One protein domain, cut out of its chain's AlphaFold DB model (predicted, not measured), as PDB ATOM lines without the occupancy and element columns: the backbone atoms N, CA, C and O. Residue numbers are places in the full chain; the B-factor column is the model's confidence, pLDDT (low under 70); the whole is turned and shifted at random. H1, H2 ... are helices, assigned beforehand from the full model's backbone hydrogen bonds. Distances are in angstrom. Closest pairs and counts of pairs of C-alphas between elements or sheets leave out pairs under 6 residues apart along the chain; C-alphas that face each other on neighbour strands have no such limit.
ATOM      1  N   GLY A   4     236.656 183.926 287.412       94.38
ATOM      2  CA  GLY A   4     235.527 183.155 287.931       94.38
ATOM      3  C   GLY A   4     235.465 183.165 289.461       94.38
ATOM      4  O   GLY A   4     234.378 183.244 290.029       94.38
ATOM      5  N   ASN A   5     236.617 183.150 290.137       95.25
ATOM      6  CA  ASN A   5     236.661 183.284 291.595       95.25
ATOM      7  C   ASN A   5     236.304 184.709 292.039       95.25
ATOM      8  O   ASN A   5     235.547 184.863 292.993       95.25
ATOM      9  N   GLN A   6     236.788 185.736 291.327       96.12
ATOM     10  CA  GLN A   6     236.410 187.127 291.613       96.12
ATOM     11  C   GLN A   6     234.906 187.347 291.457       96.12
ATOM     12  O   GLN A   6     234.282 187.957 292.319       96.12
ATOM     13  N   LEU A   7     234.304 186.767 290.417       95.75
ATOM     14  CA  LEU A   7     232.860 186.787 290.198       95.75
ATOM     15  C   LEU A   7     232.090 186.196 291.391       95.75
ATOM     16  O   LEU A   7     231.121 186.787 291.852       95.75
ATOM     17  N   VAL A   8     232.513 185.030 291.894       94.00
ATOM     18  CA  VAL A   8     231.872 184.376 293.052       94.00
ATOM     19  C   VAL A   8     231.999 185.223 294.312       94.00
ATOM     20  O   VAL A   8     231.018 185.356 295.035       94.00
ATOM     21  N   ASN A   9     233.177 185.796 294.564       94.31
ATOM     22  CA  ASN A   9     233.413 186.636 295.736       94.31
ATOM     23  C   ASN A   9     232.567 187.908 295.688       94.31
ATOM     24  O   ASN A   9     231.894 188.236 296.658       94.31
ATOM     25  N   LEU A  10     232.552 188.590 294.542       94.00
ATOM     26  CA  LEU A  10     231.731 189.776 294.329       94.00
ATOM     27  C   LEU A  10     230.247 189.469 294.588       94.00
ATOM     28  O   LEU A  10     229.574 190.149 295.356       94.00
ATOM     29  N   ALA A  11     229.767 188.364 294.027       93.38
ATOM     30  CA  ALA A  11     228.407 187.882 294.199       93.38
ATOM     31  C   ALA A  11     228.078 187.370 295.619       93.38
ATOM     32  O   ALA A  11     226.923 187.085 295.928       93.38
ATOM     33  N   ALA A  12     229.062 187.190 296.496       92.06
ATOM     34  CA  ALA A  12     228.804 186.870 297.898       92.06
ATOM     35  C   ALA A  12     228.610 188.136 298.749       92.06
ATOM     36  O   ALA A  12     227.960 188.069 299.789       92.06
ATOM     37  N   ASN A  13     229.155 189.272 298.303       90.25
ATOM     38  CA  ASN A  13     229.283 190.486 299.111       90.25
ATOM     39  C   ASN A  13     228.346 191.629 298.686       90.25
ATOM     40  O   ASN A  13     228.210 192.593 299.431       90.25
ATOM     41  N   HIS A  14     227.690 191.529 297.526       87.88
ATOM     42  CA  HIS A  14     226.891 192.617 296.951       87.88
ATOM     43  C   HIS A  14     225.490 192.173 296.512       87.88
ATOM     44  O   HIS A  14     225.201 190.982 296.399       87.88
ATOM     45  N   ALA A  15     224.615 193.150 296.254       84.38
ATOM     46  CA  ALA A  15     223.264 192.913 295.749       84.38
ATOM     47  C   ALA A  15     223.250 192.811 294.216       84.38
ATOM     48  O   ALA A  15     223.797 193.667 293.529       84.38
ATOM     49  N   TYR A  16     222.610 191.770 293.686       89.75
ATOM     50  CA  TYR A  16     222.423 191.523 292.253       89.75
ATOM     51  C   TYR A  16     221.295 190.510 292.048       89.75
ATOM     52  O   TYR A  16     220.897 189.806 292.981       89.75
ATOM     53  N   GLU A  17     220.822 190.383 290.810       88.94
ATOM     54  CA  GLU A  17     219.857 189.352 290.439       88.94
ATOM     55  C   GLU A  17     220.539 187.979 290.288       88.94
ATOM     56  O   GLU A  17     221.431 187.821 289.446       88.94
ATOM     57  N   PRO A  18     220.124 186.923 291.019       90.62
ATOM     58  CA  PRO A  18     220.788 185.614 290.976       90.62
ATOM     59  C   PRO A  18     220.922 185.007 289.569       90.62
ATOM     60  O   PRO A  18     221.877 184.276 289.277       90.62
ATOM     61  N   ALA A  19     219.979 185.321 288.677       92.94
ATOM     62  CA  ALA A  19     220.007 184.888 287.286       92.94
ATOM     63  C   ALA A  19     221.221 185.442 286.517       92.94
ATOM     64  O   ALA A  19     221.809 184.714 285.713       92.94
ATOM     65  N   ALA A  20     221.647 186.679 286.783       93.00
ATOM     66  CA  ALA A  20     222.796 187.295 286.121       93.00
ATOM     67  C   ALA A  20     224.106 186.561 286.435       93.00
ATOM     68  O   ALA A  20     224.895 186.247 285.535       93.00
ATOM     69  N   LEU A  21     224.300 186.171 287.701       95.25
ATOM     70  CA  LEU A  21     225.446 185.358 288.108       95.25
ATOM     71  C   LEU A  21     225.433 183.997 287.411       95.25
ATOM     72  O   LEU A  21     226.476 183.516 286.957       95.25
ATOM     73  N   HIS A  22     224.258 183.363 287.329       95.88
ATOM     74  CA  HIS A  22     224.109 182.089 286.637       95.88
ATOM     75  C   HIS A  22     224.543 182.203 285.172       95.88
ATOM     76  O   HIS A  22     225.376 181.415 284.717       95.88
ATOM     77  N   TRP A  23     224.029 183.197 284.446       96.31
ATOM     78  CA  TRP A  23     224.361 183.409 283.038       96.31
ATOM     79  C   TRP A  23     225.845 183.690 282.820       96.31
ATOM     80  O   TRP A  23     226.470 183.039 281.978       96.31
ATOM     81  N   THR A  24     226.430 184.574 283.628       97.00
ATOM     82  CA  THR A  24     227.856 184.919 283.550       97.00
ATOM     83  C   THR A  24     228.738 183.690 283.791       97.00
ATOM     84  O   THR A  24     229.631 183.383 282.997       97.00
ATOM     85  N   LYS A  25     228.424 182.880 284.817       96.69
ATOM     86  CA  LYS A  25     229.122 181.607 285.073       96.69
ATOM     87  C   LYS A  25     229.005 180.634 283.903       96.69
ATOM     88  O   LYS A  25     229.984 179.966 283.571       96.69
ATOM     89  N   GLN A  26     227.833 180.525 283.272       97.38
ATOM     90  CA  GLN A  26     227.657 179.643 282.114       97.38
ATOM     91  C   GLN A  26     228.482 180.101 280.911       97.38
ATOM     92  O   GLN A  26     229.074 179.257 280.238       97.38
ATOM     93  N   ARG A  27     228.558 181.411 280.652       97.62
ATOM     94  CA  ARG A  27     229.368 181.975 279.561       97.62
ATOM     95  C   ARG A  27     230.854 181.689 279.768       97.62
ATOM     96  O   ARG A  27     231.462 181.056 278.905       97.62
ATOM     97  N   MET A  28     231.393 181.996 280.950       97.75
ATOM     98  CA  MET A  28     232.776 181.646 281.301       97.75
ATOM     99  C   MET A  28     233.024 180.133 281.196       97.75
ATOM    100  O   MET A  28     233.995 179.693 280.593       97.75
ATOM    101  N   LYS A  29     232.115 179.297 281.719       97.56
ATOM    102  CA  LYS A  29     232.256 177.833 281.658       97.56
ATOM    103  C   LYS A  29     232.302 177.305 280.224       97.56
ATOM    104  O   LYS A  29     233.045 176.363 279.952       97.56
ATOM    105  N   ARG A  30     231.493 177.859 279.315       97.88
ATOM    106  CA  ARG A  30     231.517 177.488 277.890       97.88
ATOM    107  C   ARG A  30     232.854 177.853 277.252       97.88
ATOM    108  O   ARG A  30     233.406 177.019 276.545       97.88
ATOM    109  N   HIS A  31     233.388 179.031 277.565       97.88
ATOM    110  CA  HIS A  31     234.702 179.473 277.094       97.88
ATOM    111  C   HIS A  31     235.831 178.537 277.545       97.88
ATOM    112  O   HIS A  31     236.595 178.037 276.724       97.88
ATOM    113  N   LEU A  32     235.860 178.177 278.832       97.50
ATOM    114  CA  LEU A  32     236.844 177.224 279.366       97.50
ATOM    115  C   LEU A  32     236.765 175.855 278.677       97.50
ATOM    116  O   LEU A  32     237.782 175.240 278.372       97.50
ATOM    117  N   LYS A  33     235.549 175.374 278.384       97.81
ATOM    118  CA  LYS A  33     235.350 174.117 277.644       97.81
ATOM    119  C   LYS A  33     235.827 174.181 276.194       97.81
ATOM    120  O   LYS A  33     236.120 173.135 275.626       97.81
ATOM    121  N   ALA A  34     235.894 175.372 275.606       97.75
ATOM    122  CA  ALA A  34     236.415 175.595 274.262       97.75
ATOM    123  C   ALA A  34     237.951 175.741 274.226       97.75
ATOM    124  O   ALA A  34     238.506 176.019 273.168       97.75
ATOM    125  N   GLY A  35     238.641 175.548 275.359       97.69
ATOM    126  CA  GLY A  35     240.097 175.682 275.473       97.69
ATOM    127  C   GLY A  35     240.572 177.061 275.940       97.69
ATOM    128  O   GLY A  35     241.776 177.299 275.984       97.69
ATOM    129  N   GLY A  36     239.648 177.959 276.297       97.19
ATOM    130  CA  GLY A  36     239.962 179.252 276.898       97.19
ATOM    131  C   GLY A  36     240.519 179.153 278.322       97.19
ATOM    132  O   GLY A  36     240.490 178.094 278.956       97.19
ATOM    133  N   SER A  37     240.994 180.279 278.854       97.75
ATOM    134  CA  SER A  37     241.581 180.381 280.190       97.75
ATOM    135  C   SER A  37     240.714 181.197 281.147       97.75
ATOM    136  O   SER A  37     240.125 182.209 280.792       97.75
ATOM    137  N   ALA A  38     240.708 180.822 282.428       95.88
ATOM    138  CA  ALA A  38     240.013 181.580 283.473       95.88
ATOM    139  C   ALA A  38     240.676 182.933 283.793       95.88
ATOM    140  O   ALA A  38     240.164 183.682 284.629       95.88
ATOM    141  N   GLN A  39     241.838 183.212 283.196       96.75
ATOM    142  CA  GLN A  39     242.600 184.446 283.392       96.75
ATOM    143  C   GLN A  39     242.630 185.345 282.152       96.75
ATOM    144  O   GLN A  39     243.225 186.415 282.220       96.75
ATOM    145  N   ASP A  40     242.034 184.916 281.038       96.44
ATOM    146  CA  ASP A  40     242.084 185.675 279.791       96.44
ATOM    147  C   ASP A  40     241.051 186.806 279.725       96.44
ATOM    148  O   ASP A  40     240.212 186.982 280.613       96.44
ATOM    149  N   GLU A  41     241.138 187.584 278.646       95.75
ATOM    150  CA  GLU A  41     240.301 188.756 278.406       95.75
ATOM    151  C   GLU A  41     238.817 188.418 278.250       95.75
ATOM    152  O   GLU A  41     237.969 189.242 278.589       95.75
ATOM    153  N   VAL A  42     238.471 187.212 277.784       96.44
ATOM    154  CA  VAL A  42     237.067 186.803 277.648       96.44
ATOM    155  C   VAL A  42     236.466 186.636 279.036       96.44
ATOM    156  O   VAL A  42     235.427 187.218 279.342       96.44
ATOM    157  N   CYS A  43     237.147 185.903 279.917       97.62
ATOM    158  CA  CYS A  43     236.729 185.789 281.309       97.62
ATOM    159  C   CYS A  43     236.799 187.137 282.053       97.62
ATOM    160  O   CYS A  43     235.917 187.424 282.860       97.62
ATOM    161  N   ALA A  44     237.777 187.994 281.758       97.38
ATOM    162  CA  ALA A  44     237.832 189.349 282.310       97.38
ATOM    163  C   ALA A  44     236.597 190.174 281.906       97.38
ATOM    164  O   ALA A  44     235.972 190.834 282.736       97.38
ATOM    165  N   HIS A  45     236.202 190.096 280.636       96.25
ATOM    166  CA  HIS A  45     235.051 190.812 280.100       96.25
ATOM    167  C   HIS A  45     233.737 190.366 280.752       96.25
ATOM    168  O   HIS A  45     232.942 191.207 281.166       96.25
ATOM    169  N   GLU A  46     233.527 189.056 280.900       97.38
ATOM    170  CA  GLU A  46     232.347 188.518 281.588       97.38
ATOM    171  C   GLU A  46     232.274 188.998 283.050       97.38
ATOM    172  O   GLU A  46     231.201 189.364 283.526       97.38
ATOM    173  N   TYR A  47     233.411 189.059 283.755       97.44
ATOM    174  CA  TYR A  47     233.465 189.633 285.103       97.44
ATOM    175  C   TYR A  47     233.095 191.121 285.105       97.44
ATOM    176  O   TYR A  47     232.257 191.536 285.903       97.44
ATOM    177  N   LYS A  48     233.674 191.914 284.190       96.50
ATOM    178  CA  LYS A  48     233.391 193.352 284.073       96.50
ATOM    179  C   LYS A  48     231.898 193.615 283.885       96.50
ATOM    180  O   LYS A  48     231.357 194.486 284.556       96.50
ATOM    181  N   LEU A  49     231.230 192.877 282.997       95.25
ATOM    182  CA  LEU A  49     229.793 193.052 282.762       95.25
ATOM    183  C   LEU A  49     228.976 192.823 284.036       95.25
ATOM    184  O   LEU A  49     228.105 193.628 284.354       95.25
ATOM    185  N   PHE A  50     229.296 191.771 284.788       97.00
ATOM    186  CA  PHE A  50     228.622 191.489 286.050       97.00
ATOM    187  C   PHE A  50     228.903 192.562 287.114       97.00
ATOM    188  O   PHE A  50     227.990 193.001 287.804       97.00
ATOM    189  N   ALA A  51     230.146 193.037 287.223       96.12
ATOM    190  CA  ALA A  51     230.503 194.111 288.151       96.12
ATOM    191  C   ALA A  51     229.783 195.433 287.834       96.12
ATOM    192  O   ALA A  51     229.349 196.135 288.746       96.12
ATOM    193  N   LEU A  52     229.596 195.751 286.549       94.75
ATOM    194  CA  LEU A  52     228.817 196.917 286.125       94.75
ATOM    195  C   LEU A  52     227.336 196.794 286.491       94.75
ATOM    196  O   LEU A  52     226.740 197.778 286.918       94.75
ATOM    197  N   GLU A  53     226.742 195.609 286.353       94.00
ATOM    198  CA  GLU A  53     225.357 195.372 286.771       94.00
ATOM    199  C   GLU A  53     225.175 195.625 288.273       94.00
ATOM    200  O   GLU A  53     224.247 196.331 288.667       94.00
ATOM    201  N   VAL A  54     226.103 195.126 289.098       94.81
ATOM    202  CA  VAL A  54     226.112 195.384 290.546       94.81
ATOM    203  C   VAL A  54     226.175 196.887 290.831       94.81
ATOM    204  O   VAL A  54     225.343 197.394 291.582       94.81
ATOM    205  N   LEU A  55     227.097 197.619 290.193       92.88
ATOM    206  CA  LEU A  55     227.211 199.072 290.372       92.88
ATOM    207  C   LEU A  55     225.926 199.803 289.984       92.88
ATOM    208  O   LEU A  55     225.473 200.672 290.723       92.88
ATOM    209  N   ILE A  56     225.304 199.447 288.858       91.56
ATOM    210  CA  ILE A  56     224.047 200.067 288.422       91.56
ATOM    211  C   ILE A  56     222.953 199.867 289.478       91.56
ATOM    212  O   ILE A  56     222.255 200.822 289.817       91.56
ATOM    213  N   ILE A  57     222.823 198.655 290.026       90.88
ATOM    214  CA  ILE A  57     221.838 198.340 291.070       90.88
ATOM    215  C   ILE A  57     222.116 199.139 292.348       90.88
ATOM    216  O   ILE A  57     221.186 199.668 292.958       90.88
ATOM    217  N   GLU A  58     223.379 199.254 292.760       90.31
ATOM    218  CA  GLU A  58     223.763 200.036 293.939       90.31
ATOM    219  C   GLU A  58     223.475 201.533 293.755       90.31
ATOM    220  O   GLU A  58     222.865 202.143 294.630       90.31
ATOM    221  N   TYR A  59     223.799 202.113 292.594       90.00
ATOM    222  CA  TYR A  59     223.471 203.511 292.287       90.00
ATOM    223  C   TYR A  59     221.961 203.751 292.293       90.00
ATOM    224  O   TYR A  59     221.497 204.717 292.897       90.00
ATOM    225  N   GLN A  60     221.183 202.858 291.675       88.81
ATOM    226  CA  GLN A  60     219.722 202.952 291.675       88.81
ATOM    227  C   GLN A  60     219.142 202.876 293.092       88.81
ATOM    228  O   GLN A  60     218.222 203.628 293.413       88.81
ATOM    229  N   ARG A  61     219.690 202.009 293.954       88.44
ATOM    230  CA  ARG A  61     219.304 201.929 295.373       88.44
ATOM    231  C   ARG A  61     219.607 203.215 296.136       88.44
ATOM    232  O   ARG A  61     218.810 203.594 296.992       88.44
ATOM    233  N   ASP A  62     220.706 203.881 295.803       89.25
ATOM    234  CA  ASP A  62     221.111 205.159 296.394       89.25
ATOM    235  C   ASP A  62     220.389 206.370 295.756       89.25
ATOM    236  O   ASP A  62     220.612 207.513 296.156       89.25
ATOM    237  N   GLY A  63     219.506 206.150 294.770       88.31
ATOM    238  CA  GLY A  63     218.792 207.214 294.055       88.31
ATOM    239  C   GLY A  63     219.677 208.025 293.101       88.31
ATOM    240  O   GLY A  63     219.326 209.147 292.734       88.31
ATOM    241  N   LEU A  64     220.828 207.475 292.712       86.81
ATOM    242  CA  LEU A  64     221.802 208.093 291.823       86.81
ATOM    243  C   LEU A  64     221.633 207.591 290.384       86.81
ATOM    244  O   LEU A  64     221.307 206.431 290.135       86.81
ATOM    245  N   ASN A  65     221.927 208.464 289.421       84.25
ATOM    246  CA  ASN A  65     222.040 208.076 288.017       84.25
ATOM    247  C   ASN A  65     223.447 207.536 287.737       84.25
ATOM    248  O   ASN A  65     224.436 208.142 288.148       84.25
ATOM    249  N   PHE A  66     223.532 206.420 287.016       87.44
ATOM    250  CA  PHE A  66     224.798 205.817 286.604       87.44
ATOM    251  C   PHE A  66     225.108 206.148 285.139       87.44
ATOM    252  O   PHE A  66     224.313 205.826 284.254       87.44
ATOM    253  N   ASP A  67     226.266 206.761 284.876       88.19
ATOM    254  CA  ASP A  67     226.747 207.034 283.520       88.19
ATOM    255  C   ASP A  67     227.686 205.917 283.036       88.19
ATOM    256  O   ASP A  67     228.843 205.799 283.441       88.19
ATOM    257  N   LEU A  68     227.180 205.093 282.119       87.81
ATOM    258  CA  LEU A  68     227.924 203.985 281.515       87.81
ATOM    259  C   LEU A  68     229.151 204.435 280.703       87.81
ATOM    260  O   LEU A  68     230.064 203.628 280.510       87.81
ATOM    261  N   THR A  69     229.194 205.679 280.214       89.31
ATOM    262  CA  THR A  69     230.292 206.159 279.357       89.31
ATOM    263  C   THR A  69     231.611 206.271 280.117       89.31
ATOM    264  O   THR A  69     232.666 205.955 279.566       89.31
ATOM    265  N   GLN A  70     231.555 206.569 281.416       88.56
ATOM    266  CA  GLN A  70     232.721 206.610 282.300       88.56
ATOM    267  C   GLN A  70     233.417 205.243 282.419       88.56
ATOM    268  O   GLN A  70     234.588 205.153 282.770       88.56
ATOM    269  N   CYS A  71     232.729 204.146 282.095       90.50
ATOM    270  CA  CYS A  71     233.285 202.793 282.161       90.50
ATOM    271  C   CYS A  71     234.029 202.366 280.880       90.50
ATOM    272  O   CYS A  71     234.569 201.248 280.813       90.50
ATOM    273  N   TRP A  72     234.037 203.206 279.840       88.75
ATOM    274  CA  TRP A  72     234.728 202.926 278.583       88.75
ATOM    275  C   TRP A  72     236.246 202.931 278.770       88.75
ATOM    276  O   TRP A  72     236.802 203.701 279.545       88.75
ATOM    277  N   GLY A  73     236.934 201.998 278.109       88.69
ATOM    278  CA  GLY A  73     238.388 201.832 278.231       88.69
ATOM    279  C   GLY A  73     238.889 201.270 279.573       88.69
ATOM    280  O   GLY A  73     240.008 200.769 279.617       88.69
ATOM    281  N   LYS A  74     238.084 201.275 280.649       93.50
ATOM    282  CA  LYS A  74     238.495 200.713 281.950       93.50
ATOM    283  C   LYS A  74     238.536 199.173 281.887       93.50
ATOM    284  O   LYS A  74     237.531 198.570 281.489       93.50
ATOM    285  N   PRO A  75     239.652 198.513 282.238       94.44
ATOM    286  CA  PRO A  75     239.746 197.056 282.203       94.44
ATOM    287  C   PRO A  75     238.981 196.428 283.381       94.44
ATOM    288  O   PRO A  75     238.524 197.131 284.280       94.44
ATOM    289  N   ALA A  76     238.811 195.106 283.376       94.75
ATOM    290  CA  ALA A  76     238.052 194.390 284.406       94.75
ATOM    291  C   ALA A  76     238.650 194.563 285.814       94.75
ATOM    292  O   ALA A  76     237.918 194.631 286.798       94.75
ATOM    293  N   GLU A  77     239.973 194.707 285.893       95.19
ATOM    294  CA  GLU A  77     240.747 194.925 287.113       95.19
ATOM    295  C   GLU A  77     240.306 196.174 287.872       95.19
ATOM    296  O   GLU A  77     240.345 196.189 289.100       95.19
ATOM    297  N   TYR A  78     239.851 197.205 287.151       95.19
ATOM    298  CA  TYR A  78     239.349 198.438 287.753       95.19
ATOM    299  C   TYR A  78     238.123 198.194 288.642       95.19
ATOM    300  O   TYR A  78     237.905 198.921 289.603       95.19
ATOM    301  N   PHE A  79     237.334 197.165 288.331       94.88
ATOM    302  CA  PHE A  79     236.072 196.865 289.003       94.88
ATOM    303  C   PHE A  79     236.205 195.787 290.085       94.88
ATOM    304  O   PHE A  79     235.196 195.329 290.611       94.88
ATOM    305  N   ILE A  80     237.433 195.366 290.416       93.69
ATOM    306  CA  ILE A  80     237.679 194.402 291.499       93.69
ATOM    307  C   ILE A  80     237.304 194.994 292.855       93.69
ATOM    308  O   ILE A  80     236.711 194.306 293.685       93.69
ATOM    309  N   ASP A  81     237.645 196.265 293.060       92.62
ATOM    310  CA  ASP A  81     237.232 197.045 294.218       92.62
ATOM    311  C   ASP A  81     236.074 197.959 293.802       92.62
ATOM    312  O   ASP A  81     236.266 198.995 293.159       92.62
ATOM    313  N   LEU A  82     234.847 197.537 294.121       90.12
ATOM    314  CA  LEU A  82     233.648 198.280 293.743       90.12
ATOM    315  C   LEU A  82     233.518 199.618 294.463       90.12
ATOM    316  O   LEU A  82     232.986 200.559 293.878       90.12
ATOM    317  N   GLU A  83     234.004 199.733 295.700       89.75
ATOM    318  CA  GLU A  83     233.956 201.004 296.418       89.75
ATOM    319  C   GLU A  83     234.895 202.014 295.766       89.75
ATOM    320  O   GLU A  83     234.488 203.150 295.503       89.75
ATOM    321  N   GLN A  84     236.115 201.586 295.433       90.88
ATOM    322  CA  GLN A  84     237.063 202.406 294.690       90.88
ATOM    323  C   GLN A  84     236.515 202.773 293.304       90.88
ATOM    324  O   GLN A  84     236.597 203.937 292.900       90.88
ATOM    325  N   ALA A  85     235.928 201.813 292.580       91.62
ATOM    326  CA  ALA A  85     235.315 202.068 291.279       91.62
ATOM    327  C   ALA A  85     234.180 203.096 291.396       91.62
ATOM    328  O   ALA A  85     234.159 204.074 290.654       91.62
ATOM    329  N   ARG A  86     233.281 202.936 292.374       89.00
ATOM    330  CA  ARG A  86     232.185 203.876 292.646       89.00
ATOM    331  C   ARG A  86     232.701 205.285 292.938       89.00
ATOM    332  O   ARG A  86     232.217 206.245 292.347       89.00
ATOM    333  N   GLN A  87     233.693 205.417 293.821       86.88
ATOM    334  CA  GLN A  87     234.281 206.717 294.163       86.88
ATOM    335  C   GLN A  87     234.901 207.400 292.939       86.88
ATOM    336  O   GLN A  87     234.671 208.590 292.721       86.88
ATOM    337  N   GLY A  88     235.644 206.645 292.123       86.06
ATOM    338  CA  GLY A  88     236.273 207.160 290.907       86.06
ATOM    339  C   GLY A  88     235.273 207.579 289.826       86.06
ATOM    340  O   GLY A  88     235.509 208.562 289.132       86.06
ATOM    341  N   LEU A  89     234.140 206.881 289.704       84.69
ATOM    342  CA  LEU A  89     233.079 207.220 288.747       84.69
ATOM    343  C   LEU A  89     232.266 208.455 289.194       84.69
ATOM    344  O   LEU A  89     231.862 209.274 288.374       84.69
ATOM    345  N   GLN A  90     232.082 208.669 290.502       69.62
ATOM    346  CA  GLN A  90     231.417 209.877 291.018       69.62
ATOM    347  C   GLN A  90     232.233 211.167 290.821       69.62
ATOM    348  O   GLN A  90     231.651 212.244 290.688       69.62
ATOM    349  N   THR A  91     233.569 211.092 290.799       58.94
ATOM    350  CA  THR A  91     234.423 212.294 290.748       58.94
ATOM    351  C   THR A  91     234.464 212.950 289.365       58.94
ATOM    352  O   THR A  91     234.627 214.164 289.277       58.94
ATOM    353  N   GLU A  92     234.255 212.188 288.289       53.41
ATOM    354  CA  GLU A  92     234.306 212.690 286.904       53.41
ATOM    355  C   GLU A  92     233.084 213.565 286.515       53.41
ATOM    356  O   GLU A  92     233.073 214.147 285.437       53.41
ATOM    357  N   VAL A  93     232.073 213.713 287.388       50.56
ATOM    358  CA  VAL A  93     230.870 214.553 287.156       50.56
ATOM    359  C   VAL A  93     231.031 215.982 287.707       50.56
ATOM    360  O   VAL A  93     230.248 216.869 287.381       50.56
TER     361      VAL A  93
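AT A GLANCE: This is residues 4 to 93 of the 95 residues of the protein "Prophage P2a protein 21" of Lactobacillus plantarum ZJ316 (UniProt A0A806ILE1). One long helix, H3, runs through the middle of an elongated model; H1 and H2 pack beside it as an up-and-down bundle of three, their centres making a triangle. Away from H2, the short H5 packs on H3, and H6 crosses steeply near the later part of H3, with the short H4 near H6. The printed part has 90 residues with six named helices, in the order H1 H2 H3 H4 H5 H6, and no named strand; the class is all helix. It is compact, with a radius of gyration of the C-alphas of 13.3 A, and spans 42 by 26 by 18 A.

HOW THE PARTS SIT: Start with H1, residues 4 to 13, and H2, residues 18 to 33: this helical hairpin touches at a shallow tilt of 11 degrees, opposite ways, its closest C-alphas those of Gly 4 and Lys 25, 7.2 A apart. H2 also forms a helical hairpin with H3, residues 41 to 61, at a shallow tilt of 7 degrees, the closest C-alphas being those of Met 28 and Cys 43, 5.7 A apart. H3, the hub, touches H1 with residues 43 to 51 alone, the same way at a shallow tilt of 13 degrees; C-alphas 7 and 47 come closest, 5.9 A. H4, residues 68 to 71, is apart from H3, but only just, at 8.4 A. H5, residues 76 to 79, touches H3, with the closest C-alphas, of Ala 76 and Lys 48, 4.8 A apart. H6, residues 82 to 91, only just touches H3, with 3 pairs of C-alphas within 8 A; the closest are those of Leu 55 and Arg 86, 7.3 A apart, and the steep tilt of 67 degrees is only just short of about perpendicular. H4 and H6 are close but not clearly touching, their closest C-alphas, of Gln 70 and Leu 89, 6.5 A apart. In H1, H2, H3 and H6 every O i to N i+4 pair is within hydrogen-bond range; H4 and H5 are too short for such a pair.

IN THESE COORDINATES: Find C-alpha 4 at (235.527, 183.155, 287.931), where H1 begins its 14.8 A. H2 is 22.8 A long; H3 runs 30.0 A from C-alpha 41 at (240.301, 188.756, 278.406). Past H4 and H5, H6 covers 14.4 A to C-alpha 91 at (234.423, 212.294, 290.748).

THE WHOLE: The two C-alphas farthest apart are those of Gly 35 and Gly 63, 42.3 A. The printed part has no cut and no long link. Mean pLDDT of the printed part is 91.6; look at residues 90 to 93, of which 90 and 91 belong to H6, for values under 70.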